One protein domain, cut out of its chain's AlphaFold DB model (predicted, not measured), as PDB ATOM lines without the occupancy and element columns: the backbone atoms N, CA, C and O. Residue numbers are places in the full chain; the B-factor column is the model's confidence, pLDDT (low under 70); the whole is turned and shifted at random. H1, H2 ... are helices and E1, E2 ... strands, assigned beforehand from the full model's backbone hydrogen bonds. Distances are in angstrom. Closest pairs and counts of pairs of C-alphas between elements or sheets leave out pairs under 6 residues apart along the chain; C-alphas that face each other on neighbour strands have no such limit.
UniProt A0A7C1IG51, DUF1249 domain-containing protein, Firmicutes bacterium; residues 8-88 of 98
ATOM      1  N   PHE A   8     -43.648 -32.337  21.229       92.56
ATOM      2  CA  PHE A   8     -43.622 -33.774  21.484       92.56
ATOM      3  C   PHE A   8     -42.588 -34.107  22.557       92.56
ATOM      4  O   PHE A   8     -41.672 -33.331  22.810       92.56
ATOM      5  N   VAL A   9     -42.748 -35.267  23.187       94.88
ATOM      6  CA  VAL A   9     -41.756 -35.828  24.106       94.88
ATOM      7  C   VAL A   9     -41.058 -36.972  23.391       94.88
ATOM      8  O   VAL A   9     -41.723 -37.770  22.727       94.88
ATOM      9  N   PHE A  10     -39.738 -37.052  23.507       92.50
ATOM     10  CA  PHE A  10     -38.980 -38.219  23.068       92.50
ATOM     11  C   PHE A  10     -38.020 -38.675  24.162       92.50
ATOM     12  O   PHE A  10     -37.584 -37.872  24.990       92.50
ATOM     13  N   SER A  11     -37.697 -39.962  24.141       95.12
ATOM     14  CA  SER A  11     -36.711 -40.566  25.033       95.12
ATOM     15  C   SER A  11     -35.385 -40.727  24.298       95.12
ATOM     16  O   SER A  11     -35.359 -41.110  23.126       95.12
ATOM     17  N   MET A  12     -34.287 -40.429  24.979       95.19
ATOM     18  CA  MET A  12     -32.930 -40.607  24.480       95.19
ATOM     19  C   MET A  12     -32.145 -41.404  25.509       95.19
ATOM     20  O   MET A  12     -31.999 -40.962  26.646       95.19
ATOM     21  N   ALA A  13     -31.629 -42.554  25.087       94.75
ATOM     22  CA  ALA A  13     -30.910 -43.471  25.952       94.75
ATOM     23  C   ALA A  13     -29.538 -43.820  25.374       94.75
ATOM     24  O   ALA A  13     -29.374 -44.015  24.168       94.75
ATOM     25  N   HIS A  14     -28.569 -43.932  26.267       93.56
ATOM     26  CA  HIS A  14     -27.308 -44.620  26.077       93.56
ATOM     27  C   HIS A  14     -27.220 -45.697  27.153       93.56
ATOM     28  O   HIS A  14     -27.682 -45.514  28.280       93.56
ATOM     29  N   ASN A  15     -26.701 -46.857  26.786       95.69
ATOM     30  CA  ASN A  15     -26.670 -48.022  27.647       95.69
ATOM     31  C   ASN A  15     -25.389 -48.817  27.428       95.69
ATOM     32  O   ASN A  15     -24.754 -48.754  26.376       95.69
ATOM     33  N   TYR A  16     -25.016 -49.562  28.458       95.12
ATOM     34  CA  TYR A  16     -23.932 -50.530  28.415       95.12
ATOM     35  C   TYR A  16     -24.439 -51.880  28.911       95.12
ATOM     36  O   TYR A  16     -25.468 -51.961  29.577       95.12
ATOM     37  N   GLU A  17     -23.724 -52.948  28.575       97.19
ATOM     38  CA  GLU A  17     -24.030 -54.284  29.077       97.19
ATOM     39  C   GLU A  17     -23.215 -54.568  30.342       97.19
ATOM     40  O   GLU A  17     -21.997 -54.371  30.372       97.19
ATOM     41  N   GLN A  18     -23.878 -55.062  31.384       96.44
ATOM     42  CA  GLN A  18     -23.244 -55.527  32.609       96.44
ATOM     43  C   GLN A  18     -23.858 -56.856  33.034       96.44
ATOM     44  O   GLN A  18     -25.049 -56.939  33.299       96.44
ATOM     45  N   ASN A  19     -23.033 -57.904  33.127       96.44
ATOM     46  CA  ASN A  19     -23.476 -59.267  33.458       96.44
ATOM     47  C   ASN A  19     -24.604 -59.806  32.551       96.44
ATOM     48  O   ASN A  19     -25.384 -60.649  32.985       96.44
ATOM     49  N   GLY A  20     -24.680 -59.341  31.300       95.88
ATOM     50  CA  GLY A  20     -25.742 -59.705  30.356       95.88
ATOM     51  C   GLY A  20     -26.987 -58.814  30.410       95.88
ATOM     52  O   GLY A  20     -27.866 -58.976  29.567       95.88
ATOM     53  N   ASP A  21     -27.058 -57.859  31.342       95.44
ATOM     54  CA  ASP A  21     -28.162 -56.905  31.448       95.44
ATOM     55  C   ASP A  21     -27.794 -55.562  30.805       95.44
ATOM     56  O   ASP A  21     -26.682 -55.058  30.978       95.44
ATOM     57  N   LEU A  22     -28.740 -54.946  30.086       96.06
ATOM     58  CA  LEU A  22     -28.592 -53.569  29.610       96.06
ATOM     59  C   LEU A  22     -28.845 -52.589  30.756       96.06
ATOM     60  O   LEU A  22     -29.918 -52.581  31.359       96.06
ATOM     61  N   VAL A  23     -27.869 -51.724  31.011       96.25
ATOM     62  CA  VAL A  23     -27.883 -50.742  32.094       96.25
ATOM     63  C   VAL A  23     -27.884 -49.323  31.510       96.25
ATOM     64  O   VAL A  23     -27.065 -49.034  30.634       96.25
ATOM     65  N   PRO A  24     -28.774 -48.417  31.962       96.44
ATOM     66  CA  PRO A  24     -28.837 -47.042  31.459       96.44
ATOM     67  C   PRO A  24     -27.643 -46.188  31.926       96.44
ATOM     68  O   PRO A  24     -27.312 -46.177  33.116       96.44
ATOM     69  N   ASP A  25     -27.037 -45.432  30.999       94.31
ATOM     70  CA  ASP A  25     -25.966 -44.451  31.245       94.31
ATOM     71  C   ASP A  25     -25.793 -43.413  30.109       94.31
ATOM     72  O   ASP A  25     -24.833 -43.480  29.332       94.31
ATOM     73  N   PRO A  26     -26.671 -42.401  29.997       95.38
ATOM     74  CA  PRO A  26     -27.933 -42.201  30.723       95.38
ATOM     75  C   PRO A  26     -29.183 -42.471  29.856       95.38
ATOM     76  O   PRO A  26     -29.086 -42.578  28.636       95.38
ATOM     77  N   ASP A  27     -30.367 -42.479  30.477       97.69
ATOM     78  CA  ASP A  27     -31.689 -42.419  29.820       97.69
ATOM     79  C   ASP A  27     -32.455 -41.158  30.270       97.69
ATOM     80  O   ASP A  27     -32.467 -40.817  31.456       97.69
ATOM     81  N   MET A  28     -33.036 -40.413  29.326       98.19
ATOM     82  CA  MET A  28     -33.752 -39.160  29.572       98.19
ATOM     83  C   MET A  28     -34.986 -39.017  28.680       98.19
ATOM     84  O   MET A  28     -34.906 -39.182  27.464       98.19
ATOM     85  N   GLU A  29     -36.096 -38.556  29.255       98.00
ATOM     86  CA  GLU A  29     -37.222 -37.988  28.510       98.00
ATOM     87  C   GLU A  29     -37.051 -36.476  28.341       98.00
ATOM     88  O   GLU A  29     -36.718 -35.754  29.288       98.00
ATOM     89  N   ILE A  30     -37.296 -35.989  27.125       97.31
ATOM     90  CA  ILE A  30     -37.078 -34.601  26.720       97.31
ATOM     91  C   ILE A  30     -38.358 -34.066  26.082       97.31
ATOM     92  O   ILE A  30     -38.864 -34.633  25.114       97.31
ATOM     93  N   GLU A  31     -38.865 -32.951  26.603       96.19
ATOM     94  CA  GLU A  31     -39.966 -32.203  25.996       96.19
ATOM     95  C   GLU A  31     -39.424 -31.231  24.949       96.19
ATOM     96  O   GLU A  31     -38.531 -30.428  25.227       96.19
ATOM     97  N   ILE A  32     -40.001 -31.287  23.752       95.44
ATOM     98  CA  ILE A  32     -39.762 -30.350  22.661       95.44
ATOM     99  C   ILE A  32     -40.989 -29.474  22.506       95.44
ATOM    100  O   ILE A  32     -42.052 -29.952  22.121       95.44
ATOM    101  N   ASP A  33     -40.819 -28.182  22.762       94.50
ATOM    102  CA  ASP A  33     -41.815 -27.148  22.501       94.50
ATOM    103  C   ASP A  33     -41.430 -26.436  21.196       94.50
ATOM    104  O   ASP A  33     -40.432 -25.709  21.128       94.50
ATOM    105  N   LEU A  34     -42.204 -26.681  20.135       92.00
ATOM    106  CA  LEU A  34     -41.932 -26.142  18.798       92.00
ATOM    107  C   LEU A  34     -42.288 -24.652  18.692       92.00
ATOM    108  O   LEU A  34     -41.693 -23.937  17.886       92.00
ATOM    109  N   GLU A  35     -43.229 -24.181  19.512       92.31
ATOM    110  CA  GLU A  35     -43.654 -22.780  19.553       92.31
ATOM    111  C   GLU A  35     -42.573 -21.918  20.217       92.31
ATOM    112  O   GLU A  35     -42.147 -20.899  19.669       92.31
ATOM    113  N   ARG A  36     -42.065 -22.369  21.368       92.38
ATOM    114  CA  ARG A  36     -41.002 -21.684  22.122       92.38
ATOM    115  C   ARG A  36     -39.598 -21.993  21.621       92.38
ATOM    116  O   ARG A  36     -38.662 -21.293  22.004       92.38
ATOM    117  N   LYS A  37     -39.451 -23.004  20.761       93.69
ATOM    118  CA  LYS A  37     -38.165 -23.512  20.258       93.69
ATOM    119  C   LYS A  37     -37.235 -23.929  21.397       93.69
ATOM    120  O   LYS A  37     -36.052 -23.586  21.410       93.69
ATOM    121  N   THR A  38     -37.782 -24.660  22.362       94.06
ATOM    122  CA  THR A  38     -37.043 -25.144  23.532       94.06
ATOM    123  C   THR A  38     -37.063 -26.661  23.601       94.06
ATOM    124  O   THR A  38     -38.064 -27.291  23.268       94.06
ATOM    125  N   ALA A  39     -35.954 -27.225  24.073       95.25
ATOM    126  CA  ALA A  39     -35.835 -28.616  24.476       95.25
ATOM    127  C   ALA A  39     -35.508 -28.648  25.969       95.25
ATOM    128  O   ALA A  39     -34.556 -27.991  26.398       95.25
ATOM    129  N   GLU A  40     -36.291 -29.375  26.759       96.88
ATOM    130  CA  GLU A  40     -36.119 -29.424  28.208       96.88
ATOM    131  C   GLU A  40     -36.168 -30.858  28.731       96.88
ATOM    132  O   GLU A  40     -37.045 -31.635  28.366       96.88
ATOM    133  N   ALA A  41     -35.255 -31.193  29.638       97.94
ATOM    134  CA  ALA A  41     -35.254 -32.469  30.333       97.94
ATOM    135  C   ALA A  41     -36.471 -32.589  31.267       97.94
ATOM    136  O   ALA A  41     -36.803 -31.655  32.013       97.94
ATOM    137  N   LEU A  42     -37.109 -33.758  31.235       97.94
ATOM    138  CA  LEU A  42     -38.204 -34.159  32.119       97.94
ATOM    139  C   LEU A  42     -37.742 -35.198  33.138       97.94
ATOM    140  O   LEU A  42     -38.114 -35.104  34.312       97.94
ATOM    141  N   THR A  43     -36.915 -36.146  32.696       98.25
ATOM    142  CA  THR A  43     -36.411 -37.245  33.521       98.25
ATOM    143  C   THR A  43     -34.910 -37.448  33.326       98.25
ATOM    144  O   THR A  43     -34.303 -36.939  32.381       98.25
ATOM    145  N   PHE A  44     -34.309 -38.175  34.263       98.31
ATOM    146  CA  PHE A  44     -32.963 -38.718  34.148       98.31
ATOM    147  C   PHE A  44     -32.893 -40.057  34.872       98.31
ATOM    148  O   PHE A  44     -33.332 -40.169  36.021       98.31
ATOM    149  N   GLN A  45     -32.287 -41.040  34.221       98.19
ATOM    150  CA  GLN A  45     -31.994 -42.341  34.790       98.19
ATOM    151  C   GLN A  45     -30.561 -42.766  34.473       98.19
ATOM    152  O   GLN A  45     -30.080 -42.626  33.351       98.19
ATOM    153  N   ASN A  46     -29.903 -43.351  35.469       97.06
ATOM    154  CA  ASN A  46     -28.719 -44.179  35.280       97.06
ATOM    155  C   ASN A  46     -28.805 -45.422  36.184       97.06
ATOM    156  O   ASN A  46     -29.839 -45.679  36.803       97.06
ATOM    157  N   ALA A  47     -27.712 -46.174  36.296       96.19
ATOM    158  CA  ALA A  47     -27.627 -47.366  37.141       96.19
ATOM    159  C   ALA A  47     -27.962 -47.146  38.635       96.19
ATOM    160  O   ALA A  47     -28.285 -48.101  39.335       96.19
ATOM    161  N   LEU A  48     -27.844 -45.916  39.147       96.00
ATOM    162  CA  LEU A  48     -27.931 -45.609  40.580       96.00
ATOM    163  C   LEU A  48     -29.165 -44.795  40.958       96.00
ATOM    164  O   LEU A  48     -29.612 -44.859  42.103       96.00
ATOM    165  N   VAL A  49     -29.679 -43.976  40.042       97.19
ATOM    166  CA  VAL A  49     -30.723 -43.006  40.364       97.19
ATOM    167  C   VAL A  49     -31.723 -42.852  39.231       97.19
ATOM    168  O   VAL A  49     -31.374 -42.890  38.053       97.19
ATOM    169  N   TYR A  50     -32.969 -42.613  39.630       97.56
ATOM    170  CA  TYR A  50     -34.042 -42.120  38.783       97.56
ATOM    171  C   TYR A  50     -34.556 -40.789  39.338       97.56
ATOM    172  O   TYR A  50     -34.790 -40.662  40.545       97.56
ATOM    173  N   GLN A  51     -34.705 -39.783  38.480       97.81
ATOM    174  CA  GLN A  51     -35.115 -38.435  38.866       97.81
ATOM    175  C   GLN A  51     -36.146 -37.868  37.889       97.81
ATOM    176  O   GLN A  51     -35.937 -37.895  36.682       97.81
ATOM    177  N   ASN A  52     -37.200 -37.251  38.435       97.69
ATOM    178  CA  ASN A  52     -38.243 -36.559  37.673       97.69
ATOM    179  C   ASN A  52     -38.326 -35.081  38.049       97.69
ATOM    180  O   ASN A  52     -38.381 -34.725  39.234       97.69
ATOM    181  N   VAL A  53     -38.406 -34.218  37.036       98.00
ATOM    182  CA  VAL A  53     -38.575 -32.766  37.199       98.00
ATOM    183  C   VAL A  53     -39.961 -32.407  37.735       98.00
ATOM    184  O   VAL A  53     -40.079 -31.472  38.537       98.00
ATOM    185  N   TYR A  54     -40.988 -33.144  37.312       96.50
ATOM    186  CA  TYR A  54     -42.370 -32.982  37.758       96.50
ATOM    187  C   TYR A  54     -42.859 -34.269  38.415       96.50
ATOM    188  O   TYR A  54     -42.677 -35.342  37.845       96.50
ATOM    189  N   ASP A  55     -43.504 -34.145  39.571       94.38
ATOM    190  CA  ASP A  55     -44.290 -35.242  40.138       94.38
ATOM    191  C   ASP A  55     -45.766 -34.999  39.837       94.38
ATOM    192  O   ASP A  55     -46.229 -33.850  39.821       94.38
ATOM    193  N   TYR A  56     -46.489 -36.090  39.614       93.12
ATOM    194  CA  TYR A  56     -47.906 -36.091  39.285       93.12
ATOM    195  C   TYR A  56     -48.670 -36.905  40.331       93.12
ATOM    196  O   TYR A  56     -48.115 -37.852  40.891       93.12
ATOM    197  N   ASP A  57     -49.912 -36.526  40.617       93.06
ATOM    198  CA  ASP A  57     -50.808 -37.355  41.425       93.06
ATOM    199  C   ASP A  57     -51.409 -38.515  40.610       93.06
ATOM    200  O   ASP A  57     -51.202 -38.632  39.399       93.06
ATOM    201  N   ASP A  58     -52.214 -39.353  41.268       93.12
ATOM    202  CA  ASP A  58     -52.906 -40.486  40.637       93.12
ATOM    203  C   ASP A  58     -53.897 -40.066  39.533       93.12
ATOM    204  O   ASP A  58     -54.363 -40.900  38.757       93.12
ATOM    205  N   LYS A  59     -54.248 -38.774  39.455       93.00
ATOM    206  CA  LYS A  59     -55.117 -38.199  38.418       93.00
ATOM    207  C   LYS A  59     -54.316 -37.599  37.259       93.00
ATOM    208  O   LYS A  59     -54.919 -37.160  36.280       93.00
ATOM    209  N   GLY A  60     -52.985 -37.611  37.338       88.19
ATOM    210  CA  GLY A  60     -52.085 -37.049  36.336       88.19
ATOM    211  C   GLY A  60     -51.905 -35.532  36.440       88.19
ATOM    212  O   GLY A  60     -51.395 -34.921  35.499       88.19
ATOM    213  N   GLU A  61     -52.304 -34.912  37.551       90.69
ATOM    214  CA  GLU A  61     -52.121 -33.481  37.789       90.69
ATOM    215  C   GLU A  61     -50.746 -33.203  38.401       90.69
ATOM    216  O   GLU A  61     -50.272 -33.933  39.271       90.69
ATOM    217  N   LYS A  62     -50.084 -32.127  37.956       90.94
ATOM    218  CA  LYS A  62     -48.758 -31.743  38.470       90.94
ATOM    219  C   LYS A  62     -48.874 -31.291  39.922       90.94
ATOM    220  O   LYS A  62     -49.453 -30.241  40.194       90.94
ATOM    221  N   ILE A  63     -48.241 -32.024  40.832       95.38
ATOM    222  CA  ILE A  63     -48.236 -31.707  42.268       95.38
ATOM    223  C   ILE A  63     -46.915 -31.110  42.745       95.38
ATOM    224  O   ILE A  63     -46.891 -30.387  43.739       95.38
ATOM    225  N   MET A  64     -45.812 -31.370  42.040       95.69
ATOM    226  CA  MET A  64     -44.506 -30.830  42.407       95.69
ATOM    227  C   MET A  64     -43.687 -30.467  41.177       95.69
ATOM    228  O   MET A  64     -43.695 -31.170  40.169       95.69
ATOM    229  N   PHE A  65     -42.933 -29.375  41.290       97.19
ATOM    230  CA  PHE A  65     -41.928 -28.965  40.322       97.19
ATOM    231  C   PHE A  65     -40.581 -28.763  41.023       97.19
ATOM    232  O   PHE A  65     -40.499 -28.028  42.009       97.19
ATOM    233  N   LYS A  66     -39.521 -29.395  40.505       98.12
ATOM    234  CA  LYS A  66     -38.155 -29.341  41.045       98.12
ATOM    235  C   LYS A  66     -37.250 -28.443  40.168       98.12
ATOM    236  O   LYS A  66     -36.518 -28.954  39.320       98.12
ATOM    237  N   PRO A  67     -37.240 -27.103  40.346       97.56
ATOM    238  CA  PRO A  67     -36.555 -26.177  39.431       97.56
ATOM    239  C   PRO A  67     -35.029 -26.318  39.412       97.56
ATOM    240  O   PRO A  67     -34.417 -26.149  38.360       97.56
ATOM    241  N   ARG A  68     -34.405 -26.631  40.558       98.25
ATOM    242  CA  ARG A  68     -32.950 -26.864  40.627       98.25
ATOM    243  C   ARG A  68     -32.561 -28.092  39.808       98.25
ATOM    244  O   ARG A  68     -31.728 -27.976  38.922       98.25
ATOM    245  N   LEU A  69     -33.278 -29.200  40.011       98.38
ATOM    246  CA  LEU A  69     -33.108 -30.416  39.223       98.38
ATOM    247  C   LEU A  69     -33.299 -30.147  37.725       98.38
ATOM    248  O   LEU A  69     -32.447 -30.532  36.938       98.38
ATOM    249  N   LYS A  70     -34.356 -29.424  37.320       98.31
ATOM    250  CA  LYS A  70     -34.562 -29.069  35.902       98.31
ATOM    251  C   LYS A  70     -33.355 -28.339  35.312       98.31
ATOM    252  O   LYS A  70     -32.935 -28.645  34.201       98.31
ATOM    253  N   LYS A  71     -32.786 -27.378  36.046       98.44
ATOM    254  CA  LYS A  71     -31.601 -26.631  35.605       98.44
ATOM    255  C   LYS A  71     -30.382 -27.546  35.452       98.44
ATOM    256  O   LYS A  71     -29.661 -27.419  34.459       98.44
ATOM    257  N   ASP A  72     -30.170 -28.448  36.403       98.50
ATOM    258  CA  ASP A  72     -29.042 -29.380  36.392       98.50
ATOM    259  C   ASP A  72     -29.174 -30.382  35.235       98.50
ATOM    260  O   ASP A  72     -28.255 -30.510  34.426       98.50
ATOM    261  N   LEU A  73     -30.356 -30.985  35.060       98.50
ATOM    262  CA  LEU A  73     -30.637 -31.906  33.956       98.50
ATOM    263  C   LEU A  73     -30.575 -31.220  32.587       98.50
ATOM    264  O   LEU A  73     -30.023 -31.787  31.651       98.50
ATOM    265  N   ASN A  74     -31.052 -29.979  32.454       98.44
ATOM    266  CA  ASN A  74     -30.897 -29.212  31.212       98.44
ATOM    267  C   ASN A  74     -29.424 -28.904  30.901       98.44
ATOM    268  O   ASN A  74     -29.021 -28.902  29.737       98.44
ATOM    269  N   SER A  75     -28.612 -28.639  31.929       98.50
ATOM    270  CA  SER A  75     -27.174 -28.394  31.760       98.50
ATOM    271  C   SER A  75     -26.454 -29.662  31.304       98.50
ATOM    272  O   SER A  75     -25.645 -29.608  30.375       98.50
ATOM    273  N   PHE A  76     -26.806 -30.802  31.903       97.94
ATOM    274  CA  PHE A  76     -26.329 -32.113  31.485       97.94
ATOM    275  C   PHE A  76     -26.758 -32.444  30.051       97.94
ATOM    276  O   PHE A  76     -25.904 -32.742  29.221       97.94
ATOM    277  N   LEU A  77     -28.047 -32.302  29.721       97.69
ATOM    278  CA  LEU A  77     -28.582 -32.556  28.383       97.69
ATOM    279  C   LEU A  77     -27.857 -31.720  27.322       97.69
ATOM    280  O   LEU A  77     -27.455 -32.238  26.284       97.69
ATOM    281  N   LYS A  78     -27.626 -30.430  27.596       97.75
ATOM    282  CA  LYS A  78     -26.879 -29.549  26.689       97.75
ATOM    283  C   LYS A  78     -25.454 -30.050  26.444       97.75
ATOM    284  O   LYS A  78     -24.995 -30.032  25.304       97.75
ATOM    285  N   MET A  79     -24.750 -30.464  27.500       97.88
ATOM    286  CA  MET A  79     -23.413 -31.050  27.379       97.88
ATOM    287  C   MET A  79     -23.460 -32.354  26.577       97.88
ATOM    288  O   MET A  79     -22.656 -32.540  25.670       97.88
ATOM    289  N   TRP A  80     -24.420 -33.228  26.868       96.50
ATOM    290  CA  TRP A  80     -24.545 -34.526  26.215       96.50
ATOM    291  C   TRP A  80     -24.826 -34.396  24.713       96.50
ATOM    292  O   TRP A  80     -24.098 -34.971  23.907       96.50
ATOM    293  N   LEU A  81     -25.787 -33.557  24.315       94.56
ATOM    294  CA  LEU A  81     -26.083 -33.278  22.903       94.56
ATOM    295  C   LEU A  81     -24.885 -32.672  22.161       94.56
ATOM    296  O   LEU A  81     -24.639 -32.999  20.995       94.56
ATOM    297  N   LYS A  82     -24.115 -31.808  22.835       96.19
ATOM    298  CA  LYS A  82     -22.875 -31.261  22.283       96.19
ATOM    299  C   LYS A  82     -21.862 -32.381  22.022       96.19
ATOM    300  O   LYS A  82     -21.341 -32.460  20.914       96.19
ATOM    301  N   ASN A  83     -21.646 -33.268  22.993       95.62
ATOM    302  CA  ASN A  83     -20.718 -34.391  22.852       95.62
ATOM    303  C   ASN A  83     -21.135 -35.334  21.713       95.62
ATOM    304  O   ASN A  83     -20.291 -35.716  20.912       95.62
ATOM    305  N   LEU A  84     -22.427 -35.664  21.598       93.81
ATOM    306  CA  LEU A  84     -22.942 -36.503  20.508       93.81
ATOM    307  C   LEU A  84     -22.658 -35.878  19.134       93.81
ATOM    308  O   LEU A  84     -22.226 -36.564  18.209       93.81
ATOM    309  N   THR A  85     -22.844 -34.562  19.020       93.75
ATOM    310  CA  THR A  85     -22.524 -33.816  17.795       93.75
ATOM    311  C   THR A  85     -21.023 -33.861  17.491       93.75
ATOM    312  O   THR A  85     -20.635 -34.126  16.356       93.75
ATOM    313  N   GLU A  86     -20.164 -33.643  18.493       96.25
ATOM    314  CA  GLU A  86     -18.699 -33.684  18.341       96.25
ATOM    315  C   GLU A  86     -18.175 -35.089  17.998       96.25
ATOM    316  O   GLU A  86     -17.189 -35.221  17.277       96.25
ATOM    317  N   GLN A  87     -18.865 -36.139  18.449       95.19
ATOM    318  CA  GLN A  87     -18.595 -37.538  18.098       95.19
ATOM    319  C   GLN A  87     -19.086 -37.913  16.687       95.19
ATOM    320  O   GLN A  87     -18.835 -39.024  16.221       95.19
ATOM    321  N   GLY A  88     -19.768 -37.001  15.988       94.56
ATOM    322  CA  GLY A  88     -20.262 -37.219  14.630       94.56
ATOM    323  C   GLY A  88     -21.577 -37.998  14.554       94.56
ATOM    324  O   GLY A  88     -21.925 -38.491  13.478       94.56
TER     325      GLY A  88
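What this domain is: This is residues 8 to 88 of the 98 residues of the protein "DUF1249 domain-containing protein" of Firmicutes bacterium (UniProt A0A7C1IG51). A long hairpin, E1 and E2, with short E3 beside residues 30 to 33 of E2, makes a three-stranded sheet, and the long helix H1 crosses one face of it, residues 81 to 88 sticking out. A small hairpin, E4 and E5, packs on E2 through E4, and another, E6 and E7, lies farther out. The printed part has 81 residues, with seven named strands followed by one helix, class mixed; the sheets E1 - E2 - E3, E4 - E5 and E6 - E7 are antiparallel. It is only just compact, close to loose, with a radius of gyration of the C-alphas of 14.1 A and spans of 38 by 29 by 22 A.

How they stand to each other: E1, residues 8 to 18, E2, residues 21 to 33, and E3, residues 38 to 41, form a meander, each strand the antiparallel neighbour of the one before. N 12 and O 28 are 2.8 A apart and N 31 and O 40 2.9 A, within hydrogen-bond range. H1, residues 67 to 86, is on this sheet at a height of 6.8 A, two layers with the helix on one face. It runs across the strands, at 71 degrees to E2 on the local plane. Its closest C-alphas to E3 are Asn 74 and Ala 41, 5.5 A. Every O i to N i+4 pair of H1 is within hydrogen-bond range. E3 runs on into E4, residues 43 to 45, at 43 degrees; the closest C-alphas of E2 and E4 are Met 28 and Phe 44, 4.7 A. E4 pairs with E5, residues 50 to 52, N 51 to O 44 being 2.8 A. E5 runs on into E6, residues 54 to 56, at 85 degrees. E6 and E7, residues 62 to 65, have N 55 and O 64 3.0 A apart. E6 and H1 are apart.

Where its parts are: E1 begins at C-alpha 8 (-43.622, -33.774, 21.484) and is 31.8 A long; E2 is 33.9 A long and bends by 54 degrees at residue 25. H1, 28.6 A long, ends at C-alpha 86 (-18.699, -33.684, 18.341).

The domain as a whole: The C-alphas of Asn 19 and Glu 35, the two farthest apart, are 44.0 A apart. The printed part has no cut, and each link between named elements is tight. No printed residue is under 70 in pLDDT.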